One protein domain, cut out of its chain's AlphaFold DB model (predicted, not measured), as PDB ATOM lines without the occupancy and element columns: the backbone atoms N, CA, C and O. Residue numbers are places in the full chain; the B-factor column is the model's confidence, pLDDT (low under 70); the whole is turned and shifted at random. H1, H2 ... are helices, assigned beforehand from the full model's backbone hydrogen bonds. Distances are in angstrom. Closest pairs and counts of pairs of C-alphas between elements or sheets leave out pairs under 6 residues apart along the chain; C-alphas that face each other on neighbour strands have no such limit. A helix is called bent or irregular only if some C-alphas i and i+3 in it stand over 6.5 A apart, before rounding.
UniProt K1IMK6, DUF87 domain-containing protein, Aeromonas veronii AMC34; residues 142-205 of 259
ATOM      1  N   THR A 142    -183.539 129.584  62.954       87.19
ATOM      2  CA  THR A 142    -182.880 130.231  61.811       87.19
ATOM      3  C   THR A 142    -182.645 131.720  62.061       87.19
ATOM      4  O   THR A 142    -181.582 132.231  61.735       87.19
ATOM      5  N   LYS A 143    -183.604 132.433  62.665       87.50
ATOM      6  CA  LYS A 143    -183.410 133.844  63.041       87.50
ATOM      7  C   LYS A 143    -182.444 133.966  64.217       87.50
ATOM      8  O   LYS A 143    -181.599 134.851  64.214       87.50
ATOM      9  N   LEU A 144    -182.560 133.059  65.186       89.81
ATOM     10  CA  LEU A 144    -181.723 133.033  66.381       89.81
ATOM     11  C   LEU A 144    -180.232 132.928  66.016       89.81
ATOM     12  O   LEU A 144    -179.459 133.803  66.385       89.81
ATOM     13  N   PHE A 145    -179.838 131.926  65.224       90.31
ATOM     14  CA  PHE A 145    -178.428 131.675  64.889       90.31
ATOM     15  C   PHE A 145    -177.874 132.529  63.739       90.31
ATOM     16  O   PHE A 145    -176.661 132.607  63.582       90.31
ATOM     17  N   ASN A 146    -178.728 133.216  62.971       89.12
ATOM     18  CA  ASN A 146    -178.292 134.208  61.978       89.12
ATOM     19  C   ASN A 146    -178.121 135.621  62.572       89.12
ATOM     20  O   ASN A 146    -177.940 136.584  61.827       89.12
ATOM     21  N   THR A 147    -178.218 135.771  63.896       89.69
ATOM     22  CA  THR A 147    -178.089 137.055  64.601       89.69
ATOM     23  C   THR A 147    -177.174 136.935  65.822       89.69
ATOM     24  O   THR A 147    -176.680 135.856  66.147       89.69
ATOM     25  N   HIS A 148    -176.905 138.058  66.493       90.94
ATOM     26  CA  HIS A 148    -176.161 138.074  67.752       90.94
ATOM     27  C   HIS A 148    -177.102 137.884  68.945       90.94
ATOM     28  O   HIS A 148    -178.144 138.531  69.027       90.94
ATOM     29  N   ILE A 149    -176.700 137.035  69.892       91.56
ATOM     30  CA  ILE A 149    -177.481 136.706  71.089       91.56
ATOM     31  C   ILE A 149    -176.662 137.067  72.327       91.56
ATOM     32  O   ILE A 149    -175.478 136.743  72.409       91.56
ATOM     33  N   GLY A 150    -177.309 137.697  73.308       92.44
ATOM     34  CA  GLY A 150    -176.762 137.895  74.649       92.44
ATOM     35  C   GLY A 150    -177.639 137.209  75.694       92.44
ATOM     36  O   GLY A 150    -178.849 137.423  75.714       92.44
ATOM     37  N   VAL A 151    -177.033 136.398  76.565       92.50
ATOM     38  CA  VAL A 151    -177.704 135.777  77.720       92.50
ATOM     39  C   VAL A 151    -177.230 136.480  78.989       92.50
ATOM     40  O   VAL A 151    -176.057 136.396  79.355       92.50
ATOM     41  N   PHE A 152    -178.142 137.173  79.665       93.50
ATOM     42  CA  PHE A 152    -177.840 138.006  80.829       93.50
ATOM     43  C   PHE A 152    -178.477 137.438  82.096       93.50
ATOM     44  O   PHE A 152    -179.530 136.810  82.054       93.50
ATOM     45  N   GLY A 153    -177.833 137.670  83.236       92.31
ATOM     46  CA  GLY A 153    -178.334 137.231  84.533       92.31
ATOM     47  C   GLY A 153    -177.253 137.236  85.608       92.31
ATOM     48  O   GLY A 153    -176.054 137.231  85.312       92.31
ATOM     49  N   ASN A 154    -177.672 137.222  86.868       92.56
ATOM     50  CA  ASN A 154    -176.756 137.171  88.007       92.56
ATOM     51  C   ASN A 154    -176.037 135.813  88.096       92.56
ATOM     52  O   ASN A 154    -176.352 134.850  87.388       92.56
ATOM     53  N   THR A 155    -175.006 135.719  88.933       88.56
ATOM     54  CA  THR A 155    -174.363 134.431  89.234       88.56
ATOM     55  C   THR A 155    -175.403 133.456  89.791       88.56
ATOM     56  O   THR A 155    -176.223 133.837  90.618       88.56
ATOM     57  N   GLY A 156    -175.408 132.217  89.293       89.19
ATOM     58  CA  GLY A 156    -176.386 131.198  89.691       89.19
ATOM     59  C   GLY A 156    -177.760 131.289  89.011       89.19
ATOM     60  O   GLY A 156    -178.570 130.394  89.202       89.19
ATOM     61  N   SER A 157    -178.028 132.287  88.158       89.94
ATOM     62  CA  SER A 157    -179.336 132.435  87.486       89.94
ATOM     63  C   SER A 157    -179.554 131.496  86.288       89.94
ATOM     64  O   SER A 157    -180.504 131.681  85.535       89.94
ATOM     65  N   GLY A 158    -178.639 130.554  86.041       92.12
ATOM     66  CA  GLY A 158    -178.762 129.592  84.944       92.12
ATOM     67  C   GLY A 158    -178.248 130.044  83.572       92.12
ATOM     68  O   GLY A 158    -178.541 129.364  82.600       92.12
ATOM     69  N   LYS A 159    -177.442 131.114  83.454       94.00
ATOM     70  CA  LYS A 159    -176.891 131.573  82.153       94.00
ATOM     71  C   LYS A 159    -176.240 130.454  81.324       94.00
ATOM     72  O   LYS A 159    -176.623 130.241  80.176       94.00
ATOM     73  N   SER A 160    -175.284 129.730  81.912       91.88
ATOM     74  CA  SER A 160    -174.591 128.623  81.242       91.88
ATOM     75  C   SER A 160    -175.538 127.477  80.903       91.88
ATOM     76  O   SER A 160    -175.393 126.846  79.861       91.88
ATOM     77  N   ASN A 161    -176.552 127.238  81.743       92.75
ATOM     78  CA  ASN A 161    -177.582 126.235  81.488       92.75
ATOM     79  C   ASN A 161    -178.450 126.620  80.282       92.75
ATOM     80  O   ASN A 161    -178.664 125.801  79.398       92.75
ATOM     81  N   THR A 162    -178.889 127.880  80.198       93.81
ATOM     82  CA  THR A 162    -179.639 128.401  79.048       93.81
ATOM     83  C   THR A 162    -178.829 128.284  77.763       93.81
ATOM     84  O   THR A 162    -179.347 127.796  76.761       93.81
ATOM     85  N   LEU A 163    -177.553 128.687  77.791       92.88
ATOM     86  CA  LEU A 163    -176.672 128.576  76.630       92.88
ATOM     87  C   LEU A 163    -176.490 127.112  76.215       92.88
ATOM     88  O   LEU A 163    -176.672 126.786  75.045       92.88
ATOM     89  N   THR A 164    -176.192 126.237  77.182       92.94
ATOM     90  CA  THR A 164    -176.053 124.794  76.955       92.94
ATOM     91  C   THR A 164    -177.297 124.255  76.271       92.94
ATOM     92  O   THR A 164    -177.197 123.727  75.175       92.94
ATOM     93  N   ASN A 165    -178.472 124.482  76.853       94.00
ATOM     94  CA  ASN A 165    -179.734 123.978  76.332       94.00
ATOM     95  C   ASN A 165    -180.016 124.441  74.891       94.00
ATOM     96  O   ASN A 165    -180.356 123.625  74.042       94.00
ATOM     97  N   ILE A 166    -179.796 125.723  74.573       93.69
ATOM     98  CA  ILE A 166    -179.970 126.247  73.206       93.69
ATOM     99  C   ILE A 166    -179.087 125.494  72.200       93.69
ATOM    100  O   ILE A 166    -179.564 125.083  71.139       93.69
ATOM    101  N   TYR A 167    -177.803 125.308  72.512       93.38
ATOM    102  CA  TYR A 167    -176.870 124.639  71.602       93.38
ATOM    103  C   TYR A 167    -177.087 123.125  71.552       93.38
ATOM    104  O   TYR A 167    -177.057 122.555  70.465       93.38
ATOM    105  N   THR A 168    -177.379 122.478  72.678       93.19
ATOM    106  CA  THR A 168    -177.726 121.053  72.721       93.19
ATOM    107  C   THR A 168    -178.968 120.769  71.882       93.19
ATOM    108  O   THR A 168    -178.953 119.850  71.066       93.19
ATOM    109  N   THR A 169    -180.010 121.601  71.983       93.44
ATOM    110  CA  THR A 169    -181.205 121.500  71.129       93.44
ATOM    111  C   THR A 169    -180.864 121.694  69.651       93.44
ATOM    112  O   THR A 169    -181.368 120.952  68.805       93.44
ATOM    113  N   LEU A 170    -179.978 122.640  69.311       92.75
ATOM    114  CA  LEU A 170    -179.509 122.813  67.933       92.75
ATOM    115  C   LEU A 170    -178.821 121.565  67.404       92.75
ATOM    116  O   LEU A 170    -179.193 121.073  66.338       92.75
ATOM    117  N   PHE A 171    -177.828 121.061  68.125       92.44
ATOM    118  CA  PHE A 171    -177.052 119.924  67.661       92.44
ATOM    119  C   PHE A 171    -177.927 118.671  67.577       92.44
ATOM    120  O   PHE A 171    -177.985 118.055  66.516       92.44
ATOM    121  N   ASN A 172    -178.726 118.368  68.600       90.75
ATOM    122  CA  ASN A 172    -179.625 117.211  68.575       90.75
ATOM    123  C   ASN A 172    -180.602 117.243  67.390       90.75
ATOM    124  O   ASN A 172    -180.823 116.221  66.742       90.75
ATOM    125  N   ASN A 173    -181.150 118.416  67.061       90.44
ATOM    126  CA  ASN A 173    -182.196 118.511  66.043       90.44
ATOM    127  C   ASN A 173    -181.660 118.752  64.627       90.44
ATOM    128  O   ASN A 173    -182.395 118.521  63.662       90.44
ATOM    129  N   LYS A 174    -180.441 119.292  64.479       90.62
ATOM    130  CA  LYS A 174    -179.939 119.849  63.207       90.62
ATOM    131  C   LYS A 174    -178.521 119.435  62.832       90.62
ATOM    132  O   LYS A 174    -178.089 119.840  61.753       90.62
ATOM    133  N   ILE A 175    -177.804 118.627  63.625       90.50
ATOM    134  CA  ILE A 175    -176.393 118.284  63.349       90.50
ATOM    135  C   ILE A 175    -176.169 117.791  61.912       90.50
ATOM    136  O   ILE A 175    -175.282 118.283  61.222       90.50
ATOM    137  N   ASN A 176    -177.043 116.919  61.403       90.38
ATOM    138  CA  ASN A 176    -176.939 116.372  60.046       90.38
ATOM    139  C   ASN A 176    -177.094 117.424  58.938       90.38
ATOM    140  O   ASN A 176    -176.600 117.220  57.834       90.38
ATOM    141  N   ASN A 177    -177.772 118.538  59.219       90.00
ATOM    142  CA  ASN A 177    -177.947 119.635  58.273       90.00
ATOM    143  C   ASN A 177    -176.794 120.643  58.315       90.00
ATOM    144  O   ASN A 177    -176.585 121.341  57.327       90.00
ATOM    145  N   ILE A 178    -176.086 120.750  59.444       91.00
ATOM    146  CA  ILE A 178    -175.115 121.830  59.682       91.00
ATOM    147  C   ILE A 178    -173.661 121.353  59.732       91.00
ATOM    148  O   ILE A 178    -172.770 122.165  59.519       91.00
ATOM    149  N   LYS A 179    -173.398 120.057  59.954       90.50
ATOM    150  CA  LYS A 179    -172.037 119.528  60.167       90.50
ATOM    151  C   LYS A 179    -171.043 119.809  59.030       90.50
ATOM    152  O   LYS A 179    -169.869 120.002  59.304       90.50
ATOM    153  N   GLU A 180    -171.509 119.878  57.780       92.56
ATOM    154  CA  GLU A 180    -170.649 120.119  56.605       92.56
ATOM    155  C   GLU A 180    -170.520 121.607  56.234       92.56
ATOM    156  O   GLU A 180    -169.656 121.985  55.448       92.56
ATOM    157  N   VAL A 181    -171.413 122.462  56.744       93.06
ATOM    158  CA  VAL A 181    -171.566 123.859  56.284       93.06
ATOM    159  C   VAL A 181    -171.400 124.888  57.397       93.06
ATOM    160  O   VAL A 181    -171.446 126.089  57.144       93.06
ATOM    161  N   SER A 182    -171.250 124.450  58.643       91.69
ATOM    162  CA  SER A 182    -171.172 125.324  59.811       91.69
ATOM    163  C   SER A 182    -170.014 124.924  60.711       91.69
ATOM    164  O   SER A 182    -169.751 123.744  60.927       91.69
ATOM    165  N   HIS A 183    -169.346 125.931  61.267       90.44
ATOM    166  CA  HIS A 183    -168.251 125.748  62.207       90.44
ATOM    167  C   HIS A 183    -168.559 126.494  63.504       90.44
ATOM    168  O   HIS A 183    -168.918 127.671  63.475       90.44
ATOM    169  N   PHE A 184    -168.417 125.805  64.634       92.25
ATOM    170  CA  PHE A 184    -168.712 126.342  65.959       92.25
ATOM    171  C   PHE A 184    -167.428 126.409  66.780       92.25
ATOM    172  O   PHE A 184    -166.723 125.411  66.920       92.25
ATOM    173  N   ILE A 185    -167.145 127.583  67.344       91.94
ATOM    174  CA  ILE A 185    -165.998 127.812  68.226       91.94
ATOM    175  C   ILE A 185    -166.537 128.250  69.583       91.94
ATOM    176  O   ILE A 185    -167.247 129.251  69.680       91.94
ATOM    177  N   VAL A 186    -166.183 127.506  70.630       92.00
ATOM    178  CA  VAL A 186    -166.546 127.825  72.015       92.00
ATOM    179  C   VAL A 186    -165.284 128.230  72.764       92.00
ATOM    180  O   VAL A 186    -164.351 127.439  72.893       92.00
ATOM    181  N   ILE A 187    -165.261 129.466  73.258       92.44
ATOM    182  CA  ILE A 187    -164.212 129.956  74.153       92.44
ATOM    183  C   ILE A 187    -164.727 129.787  75.577       92.44
ATOM    184  O   ILE A 187    -165.603 130.525  76.024       92.44
ATOM    185  N   ASP A 188    -164.199 128.782  76.265       92.31
ATOM    186  CA  ASP A 188    -164.654 128.383  77.589       92.31
ATOM    187  C   ASP A 188    -163.585 128.671  78.643       92.31
ATOM    188  O   ASP A 188    -162.596 127.950  78.765       92.31
ATOM    189  N   PHE A 189    -163.791 129.740  79.408       89.19
ATOM    190  CA  PHE A 189    -162.871 130.144  80.471       89.19
ATOM    191  C   PHE A 189    -162.986 129.278  81.733       89.19
ATOM    192  O   PHE A 189    -162.027 129.206  82.498       89.19
ATOM    193  N   ASN A 190    -164.131 128.623  81.950       88.50
ATOM    194  CA  ASN A 190    -164.423 127.882  83.183       88.50
ATOM    195  C   ASN A 190    -164.367 126.357  82.993       88.50
ATOM    196  O   ASN A 190    -164.451 125.612  83.968       88.50
ATOM    197  N   GLY A 191    -164.246 125.880  81.754       88.56
ATOM    198  CA  GLY A 191    -164.251 124.455  81.419       88.56
ATOM    199  C   GLY A 191    -165.632 123.792  81.517       88.56
ATOM    200  O   GLY A 191    -165.716 122.559  81.529       88.56
ATOM    201  N   GLU A 192    -166.710 124.579  81.587       88.94
ATOM    202  CA  GLU A 192    -168.095 124.119  81.754       88.94
ATOM    203  C   GLU A 192    -168.600 123.284  80.566       88.94
ATOM    204  O   GLU A 192    -169.393 122.362  80.753       88.94
ATOM    205  N   TYR A 193    -168.102 123.541  79.356       91.25
ATOM    206  CA  TYR A 193    -168.593 122.964  78.102       91.25
ATOM    207  C   TYR A 193    -167.664 121.893  77.528       91.25
ATOM    208  O   TYR A 193    -167.785 121.527  76.360       91.25
ATOM    209  N   THR A 194    -166.709 121.384  78.306       89.38
ATOM    210  CA  THR A 194    -165.667 120.454  77.828       89.38
ATOM    211  C   THR A 194    -166.141 119.010  77.671       89.38
ATOM    212  O   THR A 194    -165.569 118.275  76.869       89.38
ATOM    213  N   ARG A 195    -167.235 118.609  78.322       89.00
ATOM    214  CA  ARG A 195    -167.774 117.240  78.266       89.00
ATOM    215  C   ARG A 195    -168.904 117.125  77.233       89.00
ATOM    216  O   ARG A 195    -168.934 117.844  76.236       89.00
ATOM    217  N   ASN A 196    -169.850 116.230  77.474       88.38
ATOM    218  CA  ASN A 196    -170.888 115.854  76.517       88.38
ATOM    219  C   ASN A 196    -172.153 116.723  76.632       88.38
ATOM    220  O   ASN A 196    -173.221 116.308  76.190       88.38
ATOM    221  N   GLN A 197    -172.065 117.899  77.275       87.19
ATOM    222  CA  GLN A 197    -173.242 118.726  77.560       87.19
ATOM    223  C   GLN A 197    -173.838 119.331  76.287       87.19
ATOM    224  O   GLN A 197    -175.049 119.296  76.110       87.19
ATOM    225  N   LEU A 198    -172.985 119.869  75.405       90.31
ATOM    226  CA  LEU A 198    -173.412 120.494  74.149       90.31
ATOM    227  C   LEU A 198    -173.744 119.455  73.079       90.31
ATOM    228  O   LEU A 198    -174.752 119.561  72.396       90.31
ATOM    229  N   ILE A 199    -172.890 118.448  72.930       89.38
ATOM    230  CA  ILE A 199    -173.051 117.388  71.943       89.38
ATOM    231  C   ILE A 199    -172.572 116.085  72.564       89.38
ATOM    232  O   ILE A 199    -171.508 116.039  73.186       89.38
ATOM    233  N   SER A 200    -173.400 115.048  72.465       83.38
ATOM    234  CA  SER A 200    -173.106 113.759  73.094       83.38
ATOM    235  C   SER A 200    -172.096 112.936  72.305       83.38
ATOM    236  O   SER A 200    -171.348 112.163  72.897       83.38
ATOM    237  N   ASP A 201    -172.072 113.117  70.987       85.25
ATOM    238  CA  ASP A 201    -171.152 112.436  70.091       85.25
ATOM    239  C   ASP A 201    -169.832 113.215  69.983       85.25
ATOM    240  O   ASP A 201    -169.787 114.359  69.520       85.25
ATOM    241  N   SER A 202    -168.756 112.582  70.450       81.50
ATOM    242  CA  SER A 202    -167.409 113.150  70.461       81.50
ATOM    243  C   SER A 202    -166.802 113.312  69.069       81.50
ATOM    244  O   SER A 202    -165.859 114.084  68.928       81.50
ATOM    245  N   GLU A 203    -167.317 112.638  68.036       87.19
ATOM    246  CA  GLU A 203    -166.785 112.771  66.672       87.19
ATOM    247  C   GLU A 203    -166.969 114.189  66.115       87.19
ATOM    248  O   GLU A 203    -166.146 114.678  65.343       87.19
ATOM    249  N   PHE A 204    -168.013 114.890  66.558       88.75
ATOM    250  CA  PHE A 204    -168.310 116.258  66.133       88.75
ATOM    251  C   PHE A 204    -167.633 117.329  66.994       88.75
ATOM    252  O   PHE A 204    -167.869 118.523  66.788       88.75
ATOM    253  N   LYS A 205    -166.823 116.935  67.984       91.44
ATOM    254  CA  LYS A 205    -166.272 117.859  68.971       91.44
ATOM    255  C   LYS A 205    -164.811 117.574  69.287       91.44
ATOM    256  O   LYS A 205    -164.469 116.576  69.911       91.44
TER     257      LYS A 205
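AT A GLANCE: This is residues 142 to 205 of the 259 residues of the protein "DUF87 domain-containing protein" of Aeromonas veronii AMC34 (UniProt K1IMK6). There is little regular structure here: one long, kinked helix, H2, with a tiny helix, H1, and a loop before it, and a long unnamed stretch after it that runs back beside H2 and then folds back again. Of the 64 printed residues, 24 are in the two named helices, H1 then H2; there is no named strand, and the class is all helix. The whole is only just compact, close to loose, with a radius of gyration of the C-alphas of 12.4 A and spans of 36 by 27 by 18 A.

HOW THE PARTS SIT: Begin at H1, residues 142 to 145, which is apart from H2, residues 159 to 178. H1 is too short for an O i to N i+4 pair; in H2, 14 of 16 are within hydrogen-bond range.

IN THESE COORDINATES: Find C-alpha 142 at (-182.880, 130.231, 61.811), where H1 begins its 5.6 A. H2 runs 24.6 A from C-alpha 159 at (-176.891, 131.573, 82.153) to C-alpha 178 at (-175.115, 121.830, 59.682). Near residue 172 it has a kink of 53 degrees, and it is irregular: C-alphas 173 and 176 are 8.3 A apart.

THE WHOLE: The two C-alphas farthest apart, of Asn 154 and Glu 180, are 36.3 A apart. The link from H1 to H2 is long, and its residues 153 to 158 stand free. The printed part has no cut, and no printed residue is under 70 in pLDDT.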